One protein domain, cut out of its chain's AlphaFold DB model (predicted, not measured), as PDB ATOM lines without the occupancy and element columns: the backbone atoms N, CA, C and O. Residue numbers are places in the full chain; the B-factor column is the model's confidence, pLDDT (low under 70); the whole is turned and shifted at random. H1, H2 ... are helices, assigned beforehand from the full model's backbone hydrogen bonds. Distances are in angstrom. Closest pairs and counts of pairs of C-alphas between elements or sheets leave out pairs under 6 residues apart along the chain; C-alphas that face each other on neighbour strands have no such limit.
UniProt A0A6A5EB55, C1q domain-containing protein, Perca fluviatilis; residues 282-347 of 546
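Overview. This is residues 282 to 347 of the 546 residues of the protein "C1q domain-containing protein" of Perca fluviatilis (UniProt A0A6A5EB55). Short helices cluster round H3, which touches H1, H2 and H4, the longest helix; they cross rather than lie side by side. H5 is set off at one end of the length, beyond a link from H4, with H1 toward the opposite end. The printed part has 66 residues with five named helices, H1 to H5 in chain order, and no named strand: all helix. It is compact, with a radius of gyration of the C-alphas of 11.7 A, and elongated, spanning 31 by 20 by 18 A.

Along the chain. H4, residues 319 to 332, measures 20.2 A from first to last C-alpha, from (-20.355, 36.042, 6.160) to (-12.134, 52.841, -1.438). H3 is residues 307 to 314, H2 residues 293 to 300, and H1 residues 282 to 288, starting at C-alpha 282 (-18.720, 51.208, 14.372). H5, residues 335 to 345, measures 16.3 A.

Arrangement. H4 touches H3, about perpendicular at 84 degrees; their closest C-alphas, of Gln 323 and Ala 307, are 5.1 A apart. H3, the hub, touches H2 at a steep tilt of 60 degrees, opposite ways, with the C-alphas of Leu 310 and Ala 299 closest at 5.4 A. H3 also touches H1, about perpendicular at 86 degrees, closest at the C-alphas of Leu 314 and Ala 284, 5.4 A. H2 and H4 are near each other. H5 touches no helix; it is only just apart from H4, closest 8.4 A, and from H2, closest 8.5 A. Every O i to N i+4 pair is within hydrogen-bond range in H1, H2, H3 and H4, and 6 of 7 in H5.

Size, cuts and confidence. The C-alphas farthest apart, of Ala 283 and Val 347, are 33.8 A apart. The printed part has no cut and no long link. Residues 331 to 337, of which 335 to 337 belong to H5, stand free. Mean pLDDT of the printed part is 71.7; 27 residues are under 70, among them 332 to 347.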
ATOM      1  N   LEU A 282     -19.547  50.380  13.488       65.31
ATOM      2  CA  LEU A 282     -18.720  51.208  14.372       65.31
ATOM      3  C   LEU A 282     -18.576  50.594  15.775       65.31
ATOM      4  O   LEU A 282     -17.498  50.596  16.364       65.31
ATOM      5  N   ALA A 283     -19.664  50.031  16.308       69.62
ATOM      6  CA  ALA A 283     -19.657  49.364  17.606       69.62
ATOM      7  C   ALA A 283     -18.863  48.047  17.573       69.62
ATOM      8  O   ALA A 283     -18.211  47.712  18.561       69.62
ATOM      9  N   ALA A 284     -18.897  47.323  16.449       73.19
ATOM     10  CA  ALA A 284     -18.103  46.117  16.236       73.19
ATOM     11  C   ALA A 284     -16.602  46.439  16.147       73.19
ATOM     12  O   ALA A 284     -15.825  45.848  16.889       73.19
ATOM     13  N   LEU A 285     -16.213  47.437  15.343       69.50
ATOM     14  CA  LEU A 285     -14.820  47.881  15.178       69.50
ATOM     15  C   LEU A 285     -14.213  48.415  16.482       69.50
ATOM     16  O   LEU A 285     -13.071  48.108  16.820       69.50
ATOM     17  N   ASN A 286     -14.997  49.167  17.261       66.25
ATOM     18  CA  ASN A 286     -14.567  49.641  18.578       66.25
ATOM     19  C   ASN A 286     -14.404  48.495  19.590       66.25
ATOM     20  O   ASN A 286     -13.547  48.571  20.469       66.25
ATOM     21  N   ARG A 287     -15.206  47.430  19.477       73.69
ATOM     22  CA  ARG A 287     -15.132  46.262  20.367       73.69
ATOM     23  C   ARG A 287     -13.935  45.372  20.044       73.69
ATOM     24  O   ARG A 287     -13.255  44.930  20.963       73.69
ATOM     25  N   SER A 288     -13.679  45.129  18.761       72.88
ATOM     26  CA  SER A 288     -12.557  44.319  18.269       72.88
ATOM     27  C   SER A 288     -11.221  45.065  18.261       72.88
ATOM     28  O   SER A 288     -10.186  44.447  18.036       72.88
ATOM     29  N   ARG A 289     -11.232  46.390  18.486       65.69
ATOM     30  CA  ARG A 289     -10.076  47.294  18.349       65.69
ATOM     31  C   ARG A 289      -9.430  47.281  16.959       65.69
ATOM     32  O   ARG A 289      -8.292  47.713  16.826       65.69
ATOM     33  N   THR A 290     -10.149  46.836  15.929       70.25
ATOM     34  CA  THR A 290      -9.701  46.905  14.531       70.25
ATOM     35  C   THR A 290     -10.027  48.282  13.982       70.25
ATOM     36  O   THR A 290     -11.040  48.480  13.311       70.25
ATOM     37  N   LEU A 291      -9.210  49.257  14.353       63.62
ATOM     38  CA  LEU A 291      -9.422  50.656  14.001       63.62
ATOM     39  C   LEU A 291      -8.523  51.100  12.851       63.62
ATOM     40  O   LEU A 291      -8.728  52.202  12.358       63.62
ATOM     41  N   SER A 292      -7.592  50.253  12.394       66.38
ATOM     42  CA  SER A 292      -6.618  50.580  11.354       66.38
ATOM     43  C   SER A 292      -6.676  49.694  10.114       66.38
ATOM     44  O   SER A 292      -7.037  48.516  10.182       66.38
ATOM     45  N   LEU A 293      -6.222  50.244   8.980       68.50
ATOM     46  CA  LEU A 293      -6.008  49.476   7.748       68.50
ATOM     47  C   LEU A 293      -5.042  48.297   7.957       68.50
ATOM     48  O   LEU A 293      -5.284  47.222   7.418       68.50
ATOM     49  N   GLN A 294      -3.993  48.458   8.770       68.31
ATOM     50  CA  GLN A 294      -3.048  47.376   9.062       68.31
ATOM     51  C   GLN A 294      -3.740  46.194   9.754       68.31
ATOM     52  O   GLN A 294      -3.648  45.071   9.273       68.31
ATOM     53  N   GLN A 295      -4.488  46.443  10.830       71.62
ATOM     54  CA  GLN A 295      -5.195  45.394  11.580       71.62
ATOM     55  C   GLN A 295      -6.251  44.689  10.723       71.62
ATOM     56  O   GLN A 295      -6.515  43.496  10.864       71.62
ATOM     57  N   LEU A 296      -6.861  45.435   9.807       75.19
ATOM     58  CA  LEU A 296      -7.814  44.907   8.846       75.19
ATOM     59  C   LEU A 296      -7.134  44.033   7.785       75.19
ATOM     60  O   LEU A 296      -7.668  42.980   7.444       75.19
ATOM     61  N   VAL A 297      -5.959  44.427   7.291       73.62
ATOM     62  CA  VAL A 297      -5.152  43.634   6.348       73.62
ATOM     63  C   VAL A 297      -4.569  42.391   7.026       73.62
ATOM     64  O   VAL A 297      -4.525  41.332   6.404       73.62
ATOM     65  N   GLU A 298      -4.198  42.471   8.303       72.62
ATOM     66  CA  GLU A 298      -3.781  41.320   9.115       72.62
ATOM     67  C   GLU A 298      -4.922  40.305   9.286       72.62
ATOM     68  O   GLU A 298      -4.694  39.098   9.216       72.62
ATOM     69  N   ALA A 299      -6.165  40.778   9.435       75.25
ATOM     70  CA  ALA A 299      -7.337  39.922   9.605       75.25
ATOM     71  C   ALA A 299      -7.903  39.362   8.285       75.25
ATOM     72  O   ALA A 299      -8.302  38.200   8.224       75.25
ATOM     73  N   ALA A 300      -7.982  40.177   7.231       76.44
ATOM     74  CA  ALA A 300      -8.649  39.837   5.969       76.44
ATOM     75  C   ALA A 300      -7.683  39.521   4.810       76.44
ATOM     76  O   ALA A 300      -8.124  39.126   3.725       76.44
ATOM     77  N   GLY A 301      -6.378  39.694   5.024       71.88
ATOM     78  CA  GLY A 301      -5.342  39.617   3.997       71.88
ATOM     79  C   GLY A 301      -5.272  40.874   3.112       71.88
ATOM     80  O   GLY A 301      -6.234  41.634   3.029       71.88
ATOM     81  N   PRO A 302      -4.172  41.085   2.365       68.38
ATOM     82  CA  PRO A 302      -3.952  42.285   1.535       68.38
ATOM     83  C   PRO A 302      -4.930  42.421   0.361       68.38
ATOM     84  O   PRO A 302      -5.082  43.494  -0.213       68.38
ATOM     85  N   GLN A 303      -5.617  41.333   0.007       66.69
ATOM     86  CA  GLN A 303      -6.663  41.323  -1.019       66.69
ATOM     87  C   GLN A 303      -8.048  41.653  -0.459       66.69
ATOM     88  O   GLN A 303      -9.008  41.708  -1.227       66.69
ATOM     89  N   LEU A 304      -8.163  41.820   0.865       72.62
ATOM     90  CA  LEU A 304      -9.428  42.016   1.569       72.62
ATOM     91  C   LEU A 304     -10.456  40.917   1.244       72.62
ATOM     92  O   LEU A 304     -11.647  41.178   1.107       72.62
ATOM     93  N   SER A 305      -9.997  39.672   1.091       76.12
ATOM     94  CA  SER A 305     -10.832  38.524   0.704       76.12
ATOM     95  C   SER A 305     -11.217  37.626   1.886       76.12
ATOM     96  O   SER A 305     -12.120  36.800   1.769       76.12
ATOM     97  N   GLY A 306     -10.587  37.805   3.051       79.19
ATOM     98  CA  GLY A 306     -10.793  37.006   4.260       79.19
ATOM     99  C   GLY A 306     -12.051  37.359   5.062       79.19
ATOM    100  O   GLY A 306     -11.954  37.689   6.244       79.19
ATOM    101  N   ALA A 307     -13.242  37.259   4.465       79.00
ATOM    102  CA  ALA A 307     -14.505  37.576   5.147       79.00
ATOM    103  C   ALA A 307     -14.812  36.683   6.358       79.00
ATOM    104  O   ALA A 307     -15.449  37.139   7.305       79.00
ATOM    105  N   GLY A 308     -14.356  35.428   6.355       77.81
ATOM    106  CA  GLY A 308     -14.519  34.529   7.503       77.81
ATOM    107  C   GLY A 308     -13.694  34.971   8.715       77.81
ATOM    108  O   GLY A 308     -14.231  35.103   9.810       77.81
ATOM    109  N   ALA A 309     -12.409  35.267   8.507       80.19
ATOM    110  CA  ALA A 309     -11.490  35.681   9.568       80.19
ATOM    111  C   ALA A 309     -11.858  37.056  10.147       80.19
ATOM    112  O   ALA A 309     -11.935  37.217  11.366       80.19
ATOM    113  N   LEU A 310     -12.197  38.018   9.282       80.25
ATOM    114  CA  LEU A 310     -12.696  39.321   9.715       80.25
ATOM    115  C   LEU A 310     -14.053  39.201  10.436       80.25
ATOM    116  O   LEU A 310     -14.290  39.889  11.424       80.25
ATOM    117  N   GLY A 311     -14.942  38.312   9.979       79.44
ATOM    118  CA  GLY A 311     -16.262  38.111  10.583       79.44
ATOM    119  C   GLY A 311     -16.165  37.602  12.018       79.44
ATOM    120  O   GLY A 311     -16.811  38.155  12.909       79.44
ATOM    121  N   SER A 312     -15.285  36.626  12.252       81.69
ATOM    122  CA  SER A 312     -14.968  36.116  13.589       81.69
ATOM    123  C   SER A 312     -14.361  37.191  14.495       81.69
ATOM    124  O   SER A 312     -14.737  37.287  15.661       81.69
ATOM    125  N   LEU A 313     -13.476  38.040  13.961       78.75
ATOM    126  CA  LEU A 313     -12.821  39.114  14.715       78.75
ATOM    127  C   LEU A 313     -13.786  40.246  15.109       78.75
ATOM    128  O   LEU A 313     -13.690  40.794  16.204       78.75
ATOM    129  N   LEU A 314     -14.738  40.578  14.234       74.19
ATOM    130  CA  LEU A 314     -15.746  41.622  14.460       74.19
ATOM    131  C   LEU A 314     -16.983  41.123  15.226       74.19
ATOM    132  O   LEU A 314     -17.878  41.914  15.530       74.19
ATOM    133  N   GLY A 315     -17.066  39.823  15.532       75.19
ATOM    134  CA  GLY A 315     -18.237  39.215  16.170       75.19
ATOM    135  C   GLY A 315     -19.483  39.216  15.276       75.19
ATOM    136  O   GLY A 315     -20.607  39.282  15.775       75.19
ATOM    137  N   MET A 316     -19.295  39.186  13.954       78.62
ATOM    138  CA  MET A 316     -20.371  39.189  12.965       78.62
ATOM    139  C   MET A 316     -20.698  37.761  12.527       78.62
ATOM    140  O   MET A 316     -19.859  37.059  11.973       78.62
ATOM    141  N   THR A 317     -21.951  37.344  12.713       74.62
ATOM    142  CA  THR A 317     -22.411  35.984  12.374       74.62
ATOM    143  C   THR A 317     -22.641  35.774  10.875       74.62
ATOM    144  O   THR A 317     -22.655  34.640  10.400       74.62
ATOM    145  N   SER A 318     -22.819  36.852  10.103       83.19
ATOM    146  CA  SER A 318     -23.158  36.774   8.681       83.19
ATOM    147  C   SER A 318     -21.963  37.048   7.772       83.19
ATOM    148  O   SER A 318     -21.578  38.197   7.549       83.19
ATOM    149  N   ILE A 319     -21.453  35.987   7.143       81.31
ATOM    150  CA  ILE A 319     -20.355  36.042   6.160       81.31
ATOM    151  C   ILE A 319     -20.704  36.952   4.971       81.31
ATOM    152  O   ILE A 319     -19.851  37.684   4.475       81.31
ATOM    153  N   ARG A 320     -21.972  36.968   4.534       79.31
ATOM    154  CA  ARG A 320     -22.427  37.827   3.426       79.31
ATOM    155  C   ARG A 320     -22.305  39.313   3.761       79.31
ATOM    156  O   ARG A 320     -21.982  40.113   2.885       79.31
ATOM    157  N   VAL A 321     -22.553  39.685   5.018       80.19
ATOM    158  CA  VAL A 321     -22.428  41.075   5.476       80.19
ATOM    159  C   VAL A 321     -20.955  41.458   5.576       80.19
ATOM    160  O   VAL A 321     -20.572  42.506   5.062       80.19
ATOM    161  N   THR A 322     -20.113  40.584   6.128       80.69
ATOM    162  CA  THR A 322     -18.665  40.819   6.202       80.69
ATOM    163  C   THR A 322     -18.021  40.931   4.818       80.69
ATOM    164  O   THR A 322     -17.196  41.812   4.591       80.69
ATOM    165  N   GLN A 323     -18.449  40.115   3.849       83.06
ATOM    166  CA  GLN A 323     -17.982  40.215   2.463       83.06
ATOM    167  C   GLN A 323     -18.388  41.547   1.819       83.06
ATOM    168  O   GLN A 323     -17.606  42.156   1.092       83.06
ATOM    169  N   ARG A 324     -19.606  42.031   2.095       81.75
ATOM    170  CA  ARG A 324     -20.071  43.334   1.607       81.75
ATOM    171  C   ARG A 324     -19.239  44.479   2.189       81.75
ATOM    172  O   ARG A 324     -18.890  45.391   1.451       81.75
ATOM    173  N   ILE A 325     -18.902  44.405   3.474       81.06
ATOM    174  CA  ILE A 325     -18.042  45.372   4.174       81.06
ATOM    175  C   ILE A 325     -16.641  45.396   3.548       81.06
ATOM    176  O   ILE A 325     -16.151  46.463   3.185       81.06
ATOM    177  N   LEU A 326     -16.036  44.226   3.331       82.12
ATOM    178  CA  LEU A 326     -14.731  44.121   2.676       82.12
ATOM    179  C   LEU A 326     -14.747  44.692   1.258       82.12
ATOM    180  O   LEU A 326     -13.869  45.473   0.912       82.12
ATOM    181  N   ASN A 327     -15.777  44.393   0.465       81.00
ATOM    182  CA  ASN A 327     -15.909  44.945  -0.884       81.00
ATOM    183  C   ASN A 327     -15.987  46.482  -0.886       81.00
ATOM    184  O   ASN A 327     -15.438  47.112  -1.789       81.00
ATOM    185  N   LEU A 328     -16.639  47.088   0.113       80.00
ATOM    186  CA  LEU A 328     -16.705  48.547   0.255       80.00
ATOM    187  C   LEU A 328     -15.330  49.150   0.577       80.00
ATOM    188  O   LEU A 328     -14.957  50.155  -0.026       80.00
ATOM    189  N   TRP A 329     -14.546  48.521   1.455       77.38
ATOM    190  CA  TRP A 329     -13.163  48.941   1.708       77.38
ATOM    191  C   TRP A 329     -12.257  48.738   0.495       77.38
ATOM    192  O   TRP A 329     -11.484  49.631   0.155       77.38
ATOM    193  N   THR A 330     -12.415  47.632  -0.233       78.88
ATOM    194  CA  THR A 330     -11.692  47.397  -1.486       78.88
ATOM    195  C   THR A 330     -11.983  48.505  -2.492       78.88
ATOM    196  O   THR A 330     -11.049  49.050  -3.070       78.88
ATOM    197  N   GLN A 331     -13.248  48.902  -2.670       76.62
ATOM    198  CA  GLN A 331     -13.639  49.990  -3.577       76.62
ATOM    199  C   GLN A 331     -13.042  51.354  -3.203       76.62
ATOM    200  O   GLN A 331     -12.827  52.173  -4.095       76.62
ATOM    201  N   LYS A 332     -12.751  51.596  -1.921       65.81
ATOM    202  CA  LYS A 332     -12.134  52.841  -1.438       65.81
ATOM    203  C   LYS A 332     -10.618  52.907  -1.661       65.81
ATOM    204  O   LYS A 332     -10.085  54.011  -1.737       65.81
ATOM    205  N   LEU A 333      -9.942  51.765  -1.802       67.12
ATOM    206  CA  LEU A 333      -8.502  51.694  -2.072       67.12
ATOM    207  C   LEU A 333      -8.196  51.852  -3.566       67.12
ATOM    208  O   LEU A 333      -8.816  51.191  -4.409       67.12
ATOM    209  N   SER A 334      -7.202  52.680  -3.897       64.88
ATOM    210  CA  SER A 334      -6.764  52.894  -5.284       64.88
ATOM    211  C   SER A 334      -5.994  51.690  -5.847       64.88
ATOM    212  O   SER A 334      -5.443  50.874  -5.108       64.88
ATOM    213  N   GLY A 335      -5.920  51.561  -7.178       55.84
ATOM    214  CA  GLY A 335      -5.196  50.453  -7.820       55.84
ATOM    215  C   GLY A 335      -3.716  50.375  -7.420       55.84
ATOM    216  O   GLY A 335      -3.188  49.281  -7.251       55.84
ATOM    217  N   ARG A 336      -3.074  51.527  -7.186       56.09
ATOM    218  CA  ARG A 336      -1.677  51.620  -6.732       56.09
ATOM    219  C   ARG A 336      -1.511  51.212  -5.265       56.09
ATOM    220  O   ARG A 336      -0.575  50.491  -4.951       56.09
ATOM    221  N   GLU A 337      -2.443  51.595  -4.392       60.81
ATOM    222  CA  GLU A 337      -2.457  51.176  -2.977       60.81
ATOM    223  C   GLU A 337      -2.602  49.659  -2.839       60.81
ATOM    224  O   GLU A 337      -1.916  49.032  -2.037       60.81
ATOM    225  N   ARG A 338      -3.444  49.046  -3.678       66.06
ATOM    226  CA  ARG A 338      -3.594  47.587  -3.706       66.06
ATOM    227  C   ARG A 338      -2.318  46.878  -4.165       66.06
ATOM    228  O   ARG A 338      -2.037  45.801  -3.654       66.06
ATOM    229  N   MET A 339      -1.550  47.454  -5.096       61.88
ATOM    230  CA  MET A 339      -0.249  46.894  -5.496       61.88
ATOM    231  C   MET A 339       0.785  46.998  -4.369       61.88
ATOM    232  O   MET A 339       1.427  46.000  -4.059       61.88
ATOM    233  N   LEU A 340       0.856  48.138  -3.676       62.50
ATOM    234  CA  LEU A 340       1.755  48.332  -2.528       62.50
ATOM    235  C   LEU A 340       1.465  47.344  -1.382       62.50
ATOM    236  O   LEU A 340       2.381  46.762  -0.807       62.50
ATOM    237  N   LEU A 341       0.186  47.074  -1.090       65.94
ATOM    238  CA  LEU A 341      -0.212  46.057  -0.105       65.94
ATOM    239  C   LEU A 341       0.181  44.624  -0.521       65.94
ATOM    240  O   LEU A 341       0.359  43.758   0.337       65.94
ATOM    241  N   MET A 342       0.314  44.351  -1.824       64.25
ATOM    242  CA  MET A 342       0.777  43.054  -2.335       64.25
ATOM    243  C   MET A 342       2.302  42.923  -2.252       64.25
ATOM    244  O   MET A 342       2.791  41.846  -1.909       64.25
ATOM    245  N   GLU A 343       3.034  44.006  -2.524       62.66
ATOM    246  CA  GLU A 343       4.500  44.090  -2.409       62.66
ATOM    247  C   GLU A 343       4.964  43.953  -0.946       62.66
ATOM    248  O   GLU A 343       5.925  43.233  -0.671       62.66
ATOM    249  N   TYR A 344       4.202  44.501   0.011       58.03
ATOM    250  CA  TYR A 344       4.429  44.337   1.458       58.03
ATOM    251  C   TYR A 344       4.499  42.860   1.900       58.03
ATOM    252  O   TYR A 344       5.325  42.483   2.727       58.03
ATOM    253  N   ARG A 345       3.678  41.974   1.313       55.72
ATOM    254  CA  ARG A 345       3.682  40.531   1.640       55.72
ATOM    255  C   ARG A 345       4.850  39.773   1.001       55.72
ATOM    256  O   ARG A 345       5.211  38.704   1.490       55.72
ATOM    257  N   ARG A 346       5.420  40.292  -0.090       56.12
ATOM    258  CA  ARG A 346       6.590  39.699  -0.755       56.12
ATOM    259  C   ARG A 346       7.917  40.081  -0.090       56.12
ATOM    260  O   ARG A 346       8.945  39.566  -0.507       56.12
ATOM    261  N   VAL A 347       7.881  40.914   0.962       52.28
ATOM    262  CA  VAL A 347       9.065  41.457   1.659       52.28
ATOM    263  C   VAL A 347       9.934  42.320   0.725       52.28
ATOM    264  O   VAL A 347      11.114  42.528   0.970       52.28
TER     265      VAL A 347